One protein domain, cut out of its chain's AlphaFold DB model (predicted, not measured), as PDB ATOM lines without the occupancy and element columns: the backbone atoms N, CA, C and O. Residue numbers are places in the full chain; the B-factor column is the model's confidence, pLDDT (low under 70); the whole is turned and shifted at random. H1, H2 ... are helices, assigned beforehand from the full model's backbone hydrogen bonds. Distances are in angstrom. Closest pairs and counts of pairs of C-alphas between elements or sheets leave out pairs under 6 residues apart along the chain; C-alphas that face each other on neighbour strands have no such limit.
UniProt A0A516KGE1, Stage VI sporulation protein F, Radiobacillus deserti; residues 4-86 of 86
ATOM      1  N   ASN A   4     175.448 128.728 257.123       67.81
ATOM      2  CA  ASN A   4     176.869 128.405 256.974       67.81
ATOM      3  C   ASN A   4     177.497 129.039 255.726       67.81
ATOM      4  O   ASN A   4     178.624 129.524 255.784       67.81
ATOM      5  N   GLN A   5     176.758 129.094 254.614       68.12
ATOM      6  CA  GLN A   5     177.255 129.721 253.389       68.12
ATOM      7  C   GLN A   5     177.421 131.225 253.584       68.12
ATOM      8  O   GLN A   5     178.455 131.780 253.226       68.12
ATOM      9  N   LYS A   6     176.429 131.869 254.211       73.50
ATOM     10  CA  LYS A   6     176.452 133.305 254.507       73.50
ATOM     11  C   LYS A   6     177.692 133.697 255.308       73.50
ATOM     12  O   LYS A   6     178.377 134.631 254.917       73.50
ATOM     13  N   ASN A   7     178.019 132.945 256.359       77.94
ATOM     14  CA  ASN A   7     179.194 133.218 257.193       77.94
ATOM     15  C   ASN A   7     180.517 133.083 256.422       77.94
ATOM     16  O   ASN A   7     181.430 133.882 256.612       77.94
ATOM     17  N   MET A   8     180.619 132.097 255.527       78.06
ATOM     18  CA  MET A   8     181.798 131.907 254.678       78.06
ATOM     19  C   MET A   8     181.964 133.064 253.682       78.06
ATOM     20  O   MET A   8     183.050 133.630 253.564       78.06
ATOM     21  N   PHE A   9     180.878 133.455 253.005       78.12
ATOM     22  CA  PHE A   9     180.883 134.584 252.073       78.12
ATOM     23  C   PHE A   9     181.160 135.916 252.774       78.12
ATOM     24  O   PHE A   9     181.930 136.710 252.244       78.12
ATOM     25  N   ASP A  10     180.605 136.136 253.968       80.31
ATOM     26  CA  ASP A  10     180.853 137.331 254.781       80.31
ATOM     27  C   ASP A  10     182.334 137.438 255.175       80.31
ATOM     28  O   ASP A  10     182.950 138.493 255.035       80.31
ATOM     29  N   HIS A  11     182.960 136.319 255.562       78.31
ATOM     30  CA  HIS A  11     184.401 136.283 255.813       78.31
ATOM     31  C   HIS A  11     185.228 136.552 254.557       78.31
ATOM     32  O   HIS A  11     186.234 137.257 254.633       78.31
ATOM     33  N   ILE A  12     184.837 136.003 253.406       78.62
ATOM     34  CA  ILE A  12     185.544 136.250 252.147       78.62
ATOM     35  C   ILE A  12     185.419 137.723 251.754       78.62
ATOM     36  O   ILE A  12     186.435 138.309 251.405       78.62
ATOM     37  N   GLN A  13     184.234 138.321 251.874       78.88
ATOM     38  CA  GLN A  13     183.968 139.729 251.573       78.88
ATOM     39  C   GLN A  13     184.679 140.688 252.542       78.88
ATOM     40  O   GLN A  13     185.142 141.750 252.140       78.88
ATOM     41  N   LYS A  14     184.806 140.325 253.824       79.81
ATOM     42  CA  LYS A  14     185.583 141.110 254.798       79.81
ATOM     43  C   LYS A  14     187.084 141.036 254.539       79.81
ATOM     44  O   LYS A  14     187.782 142.034 254.667       79.81
ATOM     45  N   ASN A  15     187.588 139.853 254.186       75.94
ATOM     46  CA  ASN A  15     189.021 139.627 253.990       75.94
ATOM     47  C   ASN A  15     189.501 139.923 252.566       75.94
ATOM     48  O   ASN A  15     190.707 139.998 252.324       75.94
ATOM     49  N   SER A  16     188.591 139.994 251.606       70.69
ATOM     50  CA  SER A  16     188.867 140.166 250.184       70.69
ATOM     51  C   SER A  16     187.840 141.146 249.644       70.69
ATOM     52  O   SER A  16     186.656 140.981 249.901       70.69
ATOM     53  N   ASN A  17     188.276 142.161 248.899       76.06
ATOM     54  CA  ASN A  17     187.434 143.272 248.446       76.06
ATOM     55  C   ASN A  17     186.506 142.861 247.278       76.06
ATOM     56  O   ASN A  17     186.452 143.519 246.241       76.06
ATOM     57  N   ILE A  18     185.825 141.724 247.417       78.69
ATOM     58  CA  ILE A  18     184.969 141.096 246.416       78.69
ATOM     59  C   ILE A  18     183.558 140.928 246.976       78.69
ATOM     60  O   ILE A  18     183.370 140.547 248.129       78.69
ATOM     61  N   ASN A  19     182.556 141.189 246.142       82.31
ATOM     62  CA  ASN A  19     181.157 141.023 246.520       82.31
ATOM     63  C   ASN A  19     180.690 139.584 246.285       82.31
ATOM     64  O   ASN A  19     181.054 138.962 245.283       82.31
ATOM     65  N   THR A  20     179.810 139.089 247.158       78.94
ATOM     66  CA  THR A  20     179.178 137.767 247.023       78.94
ATOM     67  C   THR A  20     178.520 137.579 245.658       78.94
ATOM     68  O   THR A  20     178.689 136.529 245.054       78.94
ATOM     69  N   ASP A  21     177.861 138.611 245.125       82.44
ATOM     70  CA  ASP A  21     177.278 138.612 243.777       82.44
ATOM     71  C   ASP A  21     178.290 138.294 242.673       82.44
ATOM     72  O   ASP A  21     177.984 137.577 241.724       82.44
ATOM     73  N   GLN A  22     179.510 138.817 242.789       80.19
ATOM     74  CA  GLN A  22     180.551 138.583 241.794       80.19
ATOM     75  C   GLN A  22     181.086 137.153 241.872       80.19
ATOM     76  O   GLN A  22     181.288 136.518 240.838       80.19
ATOM     77  N   ILE A  23     181.241 136.622 243.090       78.69
ATOM     78  CA  ILE A  23     181.598 135.215 243.300       78.69
ATOM     79  C   ILE A  23     180.483 134.307 242.783       78.69
ATOM     80  O   ILE A  23     180.771 133.317 242.121       78.69
ATOM     81  N   LEU A  24     179.219 134.644 243.049       80.31
ATOM     82  CA  LEU A  24     178.071 133.861 242.610       80.31
ATOM     83  C   LEU A  24     177.968 133.851 241.084       80.31
ATOM     84  O   LEU A  24     177.834 132.784 240.505       80.31
ATOM     85  N   LYS A  25     178.110 135.006 240.422       81.94
ATOM     86  CA  LYS A  25     178.116 135.097 238.955       81.94
ATOM     87  C   LYS A  25     179.253 134.301 238.332       81.94
ATOM     88  O   LYS A  25     179.024 133.593 237.355       81.94
ATOM     89  N   ALA A  26     180.455 134.391 238.901       78.56
ATOM     90  CA  ALA A  26     181.569 133.555 238.483       78.56
ATOM     91  C   ALA A  26     181.214 132.076 238.686       78.56
ATOM     92  O   ALA A  26     181.176 131.335 237.723       78.56
ATOM     93  N   ALA A  27     180.814 131.651 239.882       75.00
ATOM     94  CA  ALA A  27     180.454 130.259 240.153       75.00
ATOM     95  C   ALA A  27     179.306 129.732 239.270       75.00
ATOM     96  O   ALA A  27     179.349 128.584 238.862       75.00
ATOM     97  N   GLN A  28     178.307 130.549 238.931       76.31
ATOM     98  CA  GLN A  28     177.221 130.166 238.019       76.31
ATOM     99  C   GLN A  28     177.687 130.014 236.568       76.31
ATOM    100  O   GLN A  28     177.082 129.264 235.808       76.31
ATOM    101  N   SER A  29     178.737 130.740 236.183       74.44
ATOM    102  CA  SER A  29     179.314 130.675 234.837       74.44
ATOM    103  C   SER A  29     180.160 129.417 234.629       74.44
ATOM    104  O   SER A  29     180.415 129.047 233.488       74.44
ATOM    105  N   PHE A  30     180.592 128.766 235.711       70.31
ATOM    106  CA  PHE A  30     181.425 127.569 235.670       70.31
ATOM    107  C   PHE A  30     180.629 126.365 236.165       70.31
ATOM    108  O   PHE A  30     180.089 126.357 237.268       70.31
ATOM    109  N   ASN A  31     180.556 125.318 235.350       67.00
ATOM    110  CA  ASN A  31     179.899 124.088 235.766       67.00
ATOM    111  C   ASN A  31     180.864 123.216 236.574       67.00
ATOM    112  O   ASN A  31     182.082 123.363 236.512       67.00
ATOM    113  N   GLN A  32     180.330 122.241 237.312       66.25
ATOM    114  CA  GLN A  32     181.143 121.288 238.082       66.25
ATOM    115  C   GLN A  32     182.196 120.559 237.216       66.25
ATOM    116  O   GLN A  32     183.241 120.150 237.720       66.25
ATOM    117  N   SER A  33     181.935 120.424 235.914       66.31
ATOM    118  CA  SER A  33     182.859 119.867 234.924       66.31
ATOM    119  C   SER A  33     184.100 120.741 234.706       66.31
ATOM    120  O   SER A  33     185.198 120.206 234.585       66.31
ATOM    121  N   ASP A  34     183.956 122.069 234.733       77.38
ATOM    122  CA  ASP A  34     185.068 123.016 234.576       77.38
ATOM    123  C   ASP A  34     186.040 122.967 235.754       77.38
ATOM    124  O   ASP A  34     187.227 123.219 235.587       77.38
ATOM    125  N   LEU A  35     185.556 122.581 236.939       75.19
ATOM    126  CA  LEU A  35     186.391 122.388 238.128       75.19
ATOM    127  C   LEU A  35     187.290 121.144 238.035       75.19
ATOM    128  O   LEU A  35     188.140 120.940 238.893       75.19
ATOM    129  N   SER A  36     187.108 120.302 237.017       79.81
ATOM    130  CA  SER A  36     187.982 119.150 236.764       79.81
ATOM    131  C   SER A  36     189.060 119.456 235.718       79.81
ATOM    132  O   SER A  36     190.039 118.719 235.627       79.81
ATOM    133  N   ASP A  37     188.909 120.540 234.950       85.56
ATOM    134  CA  ASP A  37     189.851 120.937 233.905       85.56
ATOM    135  C   ASP A  37     190.830 121.996 234.426       85.56
ATOM    136  O   ASP A  37     190.441 123.092 234.827       85.56
ATOM    137  N   GLU A  38     192.128 121.686 234.399       86.38
ATOM    138  CA  GLU A  38     193.178 122.596 234.868       86.38
ATOM    139  C   GLU A  38     193.095 123.983 234.206       86.38
ATOM    140  O   GLU A  38     193.281 124.997 234.884       86.38
ATOM    141  N   LYS A  39     192.814 124.061 232.899       86.75
ATOM    142  CA  LYS A  39     192.807 125.344 232.185       86.75
ATOM    143  C   LYS A  39     191.620 126.193 232.620       86.75
ATOM    144  O   LYS A  39     191.802 127.387 232.874       86.75
ATOM    145  N   SER A  40     190.437 125.588 232.737       86.62
ATOM    146  CA  SER A  40     189.242 126.275 233.236       86.62
ATOM    147  C   SER A  40     189.429 126.744 234.679       86.62
ATOM    148  O   SER A  40     189.168 127.912 234.981       86.62
ATOM    149  N   VAL A  41     189.966 125.886 235.554       86.00
ATOM    150  CA  VAL A  41     190.257 126.237 236.951       86.00
ATOM    151  C   VAL A  41     191.263 127.378 237.038       86.00
ATOM    152  O   VAL A  41     191.036 128.337 237.775       86.00
ATOM    153  N   ARG A  42     192.354 127.322 236.267       89.62
ATOM    154  CA  ARG A  42     193.381 128.372 236.244       89.62
ATOM    155  C   ARG A  42     192.767 129.721 235.865       89.62
ATOM    156  O   ARG A  42     192.985 130.726 236.543       89.62
ATOM    157  N   ASN A  43     191.930 129.736 234.828       87.75
ATOM    158  CA  ASN A  43     191.268 130.954 234.376       87.75
ATOM    159  C   ASN A  43     190.280 131.505 235.424       87.75
ATOM    160  O   ASN A  43     190.260 132.712 235.668       87.75
ATOM    161  N   LEU A  44     189.523 130.627 236.094       84.44
ATOM    162  CA  LEU A  44     188.622 130.991 237.191       84.44
ATOM    163  C   LEU A  44     189.381 131.594 238.378       84.44
ATOM    164  O   LEU A  44     189.019 132.667 238.861       84.44
ATOM    165  N   VAL A  45     190.452 130.938 238.829       85.81
ATOM    166  CA  VAL A  45     191.286 131.412 239.943       85.81
ATOM    167  C   VAL A  45     191.845 132.795 239.628       85.81
ATOM    168  O   VAL A  45     191.768 133.691 240.466       85.81
ATOM    169  N   LYS A  46     192.344 133.005 238.408       87.38
ATOM    170  CA  LYS A  46     192.896 134.286 237.966       87.38
ATOM    171  C   LYS A  46     191.844 135.396 237.879       87.38
ATOM    172  O   LYS A  46     192.115 136.526 238.297       87.38
ATOM    173  N   GLN A  47     190.652 135.092 237.364       84.50
ATOM    174  CA  GLN A  47     189.536 136.040 237.341       84.50
ATOM    175  C   GLN A  47     189.141 136.441 238.763       84.50
ATOM    176  O   GLN A  47     189.153 137.630 239.083       84.50
ATOM    177  N   LEU A  48     188.905 135.466 239.645       81.00
ATOM    178  CA  LEU A  48     188.545 135.718 241.041       81.00
ATOM    179  C   LEU A  48     189.643 136.467 241.804       81.00
ATOM    180  O   LEU A  48     189.336 137.381 242.562       81.00
ATOM    181  N   ALA A  49     190.916 136.136 241.583       85.12
ATOM    182  CA  ALA A  49     192.066 136.828 242.162       85.12
ATOM    183  C   ALA A  49     192.101 138.314 241.785       85.12
ATOM    184  O   ALA A  49     192.275 139.183 242.642       85.12
ATOM    185  N   THR A  50     191.881 138.598 240.499       84.44
ATOM    186  CA  THR A  50     191.845 139.964 239.965       84.44
ATOM    187  C   THR A  50     190.652 140.732 240.529       84.44
ATOM    188  O   THR A  50     190.810 141.855 240.997       84.44
ATOM    189  N   MET A  51     189.474 140.103 240.564       81.88
ATOM    190  CA  MET A  51     188.244 140.680 241.123       81.88
ATOM    191  C   MET A  51     188.349 140.923 242.635       81.88
ATOM    192  O   MET A  51     187.803 141.896 243.142       81.88
ATOM    193  N   ALA A  52     189.075 140.065 243.355       81.12
ATOM    194  CA  ALA A  52     189.347 140.200 244.781       81.12
ATOM    195  C   ALA A  52     190.476 141.183 245.113       81.12
ATOM    196  O   ALA A  52     190.737 141.419 246.297       81.12
ATOM    197  N   GLY A  53     191.165 141.724 244.104       79.50
ATOM    198  CA  GLY A  53     192.329 142.589 244.294       79.50
ATOM    199  C   GLY A  53     193.498 141.884 244.987       79.50
ATOM    200  O   GLY A  53     194.355 142.545 245.569       79.50
ATOM    201  N   LYS A  54     193.536 140.544 244.961       81.31
ATOM    202  CA  LYS A  54     194.598 139.745 245.577       81.31
ATOM    203  C   LYS A  54     195.468 139.132 244.487       81.31
ATOM    204  O   LYS A  54     195.027 138.187 243.836       81.31
ATOM    205  N   PRO A  55     196.706 139.618 244.288       77.62
ATOM    206  CA  PRO A  55     197.605 139.015 243.320       77.62
ATOM    207  C   PRO A  55     197.953 137.591 243.761       77.62
ATOM    208  O   PRO A  55     198.486 137.359 244.851       77.62
ATOM    209  N   VAL A  56     197.643 136.626 242.903       82.50
ATOM    210  CA  VAL A  56     198.022 135.227 243.082       82.50
ATOM    211  C   VAL A  56     199.277 134.997 242.246       82.50
ATOM    212  O   VAL A  56     199.291 135.233 241.042       82.50
ATOM    213  N   SER A  57     200.374 134.618 242.897       88.38
ATOM    214  CA  SER A  57     201.616 134.244 242.214       88.38
ATOM    215  C   SER A  57     201.424 132.921 241.470       88.38
ATOM    216  O   SER A  57     200.655 132.086 241.943       88.38
ATOM    217  N   LYS A  58     202.180 132.679 240.390       87.25
ATOM    218  CA  LYS A  58     202.095 131.434 239.597       87.25
ATOM    219  C   LYS A  58     202.099 130.165 240.456       87.25
ATOM    220  O   LYS A  58     201.232 129.325 240.304       87.25
ATOM    221  N   GLU A  59     202.989 130.087 241.445       88.62
ATOM    222  CA  GLU A  59     203.059 128.930 242.348       88.62
ATOM    223  C   GLU A  59     201.771 128.722 243.168       88.62
ATOM    224  O   GLU A  59     201.341 127.595 243.399       88.62
ATOM    225  N   LYS A  60     201.132 129.810 243.617       87.06
ATOM    226  CA  LYS A  60     199.860 129.737 244.351       87.06
ATOM    227  C   LYS A  60     198.716 129.355 243.418       87.06
ATOM    228  O   LYS A  60     197.837 128.608 243.827       87.06
ATOM    229  N   GLU A  61     198.735 129.868 242.194       86.69
ATOM    230  CA  GLU A  61     197.766 129.533 241.155       86.69
ATOM    231  C   GLU A  61     197.848 128.042 240.820       86.69
ATOM    232  O   GLU A  61     196.836 127.358 240.910       86.69
ATOM    233  N   ASP A  62     199.048 127.514 240.575       89.75
ATOM    234  CA  ASP A  62     199.275 126.092 240.303       89.75
ATOM    235  C   ASP A  62     198.853 125.205 241.481       89.75
ATOM    236  O   ASP A  62     198.180 124.198 241.281       89.75
ATOM    237  N   LYS A  63     199.144 125.609 242.725       87.25
ATOM    238  CA  LYS A  63     198.673 124.893 243.925       87.25
ATOM    239  C   LYS A  63     197.150 124.883 244.051       87.25
ATOM    240  O   LYS A  63     196.584 123.870 244.455       87.25
ATOM    241  N   LEU A  64     196.481 125.997 243.746       85.62
ATOM    242  CA  LEU A  64     195.017 126.084 243.771       85.62
ATOM    243  C   LEU A  64     194.404 125.212 242.677       85.62
ATOM    244  O   LEU A  64     193.474 124.457 242.947       85.62
ATOM    245  N   VAL A  65     194.964 125.289 241.473       87.94
ATOM    246  CA  VAL A  65     194.588 124.465 240.327       87.94
ATOM    247  C   VAL A  65     194.716 122.989 240.675       87.94
ATOM    248  O   VAL A  65     193.726 122.272 240.585       87.94
ATOM    249  N   GLU A  66     195.879 122.554 241.164       88.62
ATOM    250  CA  GLU A  66     196.118 121.166 241.557       88.62
ATOM    251  C   GLU A  66     195.178 120.725 242.684       88.62
ATOM    252  O   GLU A  66     194.654 119.617 242.650       88.62
ATOM    253  N   ALA A  67     194.932 121.569 243.691       84.81
ATOM    254  CA  ALA A  67     194.053 121.218 244.805       84.81
ATOM    255  C   ALA A  67     192.595 121.005 244.360       84.81
ATOM    256  O   ALA A  67     191.914 120.116 244.885       84.81
ATOM    257  N   ILE A  68     192.130 121.800 243.395       82.75
ATOM    258  CA  ILE A  68     190.783 121.712 242.828       82.75
ATOM    259  C   ILE A  68     190.680 120.498 241.891       82.75
ATOM    260  O   ILE A  68     189.795 119.665 242.088       82.75
ATOM    261  N   THR A  69     191.614 120.332 240.946       84.19
ATOM    262  CA  THR A  69     191.605 119.219 239.975       84.19
ATOM    263  C   THR A  69     191.896 117.867 240.626       84.19
ATOM    264  O   THR A  69     191.243 116.877 240.307       84.19
ATOM    265  N   SER A  70     192.803 117.815 241.609       82.81
ATOM    266  CA  SER A  70     193.082 116.607 242.410       82.81
ATOM    267  C   SER A  70     191.994 116.310 243.436       82.81
ATOM    268  O   SER A  70     192.142 115.388 244.237       82.81
ATOM    269  N   ASN A  71     190.909 117.094 243.453       70.25
ATOM    270  CA  ASN A  71     189.758 116.860 244.313       70.25
ATOM    271  C   ASN A  71     190.109 116.868 245.819       70.25
ATOM    272  O   ASN A  71     189.360 116.320 246.632       70.25
ATOM    273  N   LYS A  72     191.248 117.487 246.184       65.31
ATOM    274  CA  LYS A  72     191.745 117.644 247.565       65.31
ATOM    275  C   LYS A  72     190.900 118.645 248.354       65.31
ATOM    276  O   LYS A  72     190.968 118.675 249.581       65.31
ATOM    277  N   ILE A  73     190.113 119.462 247.657       67.62
ATOM    278  CA  ILE A  73     189.116 120.342 248.252       67.62
ATOM    279  C   ILE A  73     187.772 119.605 248.285       67.62
ATOM    280  O   ILE A  73     187.314 119.129 247.241       67.62
ATOM    281  N   PRO A  74     187.111 119.505 249.452       61.38
ATOM    282  CA  PRO A  74     185.792 118.909 249.506       61.38
ATOM    283  C   PRO A  74     184.827 119.736 248.650       61.38
ATOM    284  O   PRO A  74     184.672 120.939 248.848       61.38
ATOM    285  N   LYS A  75     184.167 119.074 247.695       66.19
ATOM    286  CA  LYS A  75     183.128 119.676 246.837       66.19
ATOM    287  C   LYS A  75     181.907 120.145 247.635       66.19
ATOM    288  O   LYS A  75     181.090 120.907 247.131       66.19
ATOM    289  N   ASP A  76     181.791 119.679 248.877       67.00
ATOM    290  CA  ASP A  76     180.730 120.056 249.792       67.00
ATOM    291  C   ASP A  76     181.049 121.372 250.523       67.00
ATOM    292  O   ASP A  76     182.055 121.512 251.227       67.00
ATOM    293  N   LEU A  77     180.143 122.341 250.382       65.75
ATOM    294  CA  LEU A  77     180.263 123.679 250.970       65.75
ATOM    295  C   LEU A  77     180.230 123.655 252.511       65.75
ATOM    296  O   LEU A  77     180.788 124.549 253.154       65.75
ATOM    297  N   GLY A  78     179.621 122.630 253.118       68.88
ATOM    298  CA  GLY A  78     179.644 122.417 254.564       68.88
ATOM    299  C   GLY A  78     181.037 122.038 255.064       68.88
ATOM    300  O   GLY A  78     181.507 122.588 256.059       68.88
ATOM    301  N   SER A  79     181.736 121.177 254.326       71.12
ATOM    302  CA  SER A  79     183.122 120.794 254.631       71.12
ATOM    303  C   SER A  79     184.103 121.950 254.408       71.12
ATOM    304  O   SER A  79     184.993 122.179 255.226       71.12
ATOM    305  N   LEU A  80     183.902 122.744 253.350       71.31
ATOM    306  CA  LEU A  80     184.667 123.973 253.114       71.31
ATOM    307  C   LEU A  80     184.538 124.964 254.273       71.31
ATOM    308  O   LEU A  80     185.537 125.522 254.726       71.31
ATOM    309  N   SER A  81     183.328 125.124 254.815       67.31
ATOM    310  CA  SER A  81     183.081 126.009 255.959       67.31
ATOM    311  C   SER A  81     183.918 125.631 257.183       67.31
ATOM    312  O   SER A  81     184.332 126.516 257.924       67.31
ATOM    313  N   GLN A  82     184.217 124.344 257.394       69.12
ATOM    314  CA  GLN A  82     185.070 123.909 258.506       69.12
ATOM    315  C   GLN A  82     186.546 124.261 258.308       69.12
ATOM    316  O   GLN A  82     187.232 124.545 259.287       69.12
ATOM    317  N   ILE A  83     187.018 124.287 257.059       69.25
ATOM    318  CA  ILE A  83     188.389 124.686 256.719       69.25
ATOM    319  C   ILE A  83     188.567 126.199 256.914       69.25
ATOM    320  O   ILE A  83     189.586 126.620 257.443       69.25
ATOM    321  N   PHE A  84     187.569 127.009 256.542       67.25
ATOM    322  CA  PHE A  84     187.612 128.473 256.685       67.25
ATOM    323  C   PHE A  84     187.308 128.991 258.100       67.25
ATOM    324  O   PHE A  84     187.591 130.150 258.396       67.25
ATOM    325  N   LYS A  85     186.673 128.182 258.959       63.06
ATOM    326  CA  LYS A  85     186.323 128.567 260.339       63.06
ATOM    327  C   LYS A  85     187.494 128.412 261.321       63.06
ATOM    328  O   LYS A  85     187.377 128.874 262.454       63.06
ATOM    329  N   LYS A  86     188.572 127.740 260.916       47.59
ATOM    330  CA  LYS A  86     189.760 127.477 261.732       47.59
ATOM    331  C   LYS A  86     190.891 128.425 261.354       47.59
ATOM    332  O   LYS A  86     191.613 128.830 262.287       47.59
TER     333      LYS A  86
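This is residues 4 to 86 of the 86 residues of the protein "Stage VI sporulation protein F" of Radiobacillus deserti (UniProt A0A516KGE1). Five short helices form a ring round an open middle, H1 meeting H2 and H5, with H3 and H4 crossing. H4 and H5 are apart; residues 70 to 76 bridge that gap. The 83 printed residues, all helix in class, have no named strand. The whole is compact, radius of gyration of the C-alphas 12.4 A, spans 29 by 26 by 24 A.

H1, residues 4 to 15, only just touches H2, residues 20 to 29, with 3 pairs of C-alphas within 8 A, using residues 9 to 13 alone. H2 and H3, residues 38 to 51, form a hairpin at a shallow tilt of 22 degrees. H3 touches H4, residues 58 to 69, closest C-alphas Val 41 and Val 65, 5.8 A. H5, residues 77 to 84, touches residues 4 to 8 alone of H1. Every O i to N i+4 pair in H1 to H5 is within hydrogen-bond range.

C-alpha 4 begins H1 at (176.869, 128.405, 256.974). H3, the longest, spans 19.8 A.

The printed part has no cut. pLDDT is under 70 at residues 72 to 78, among others.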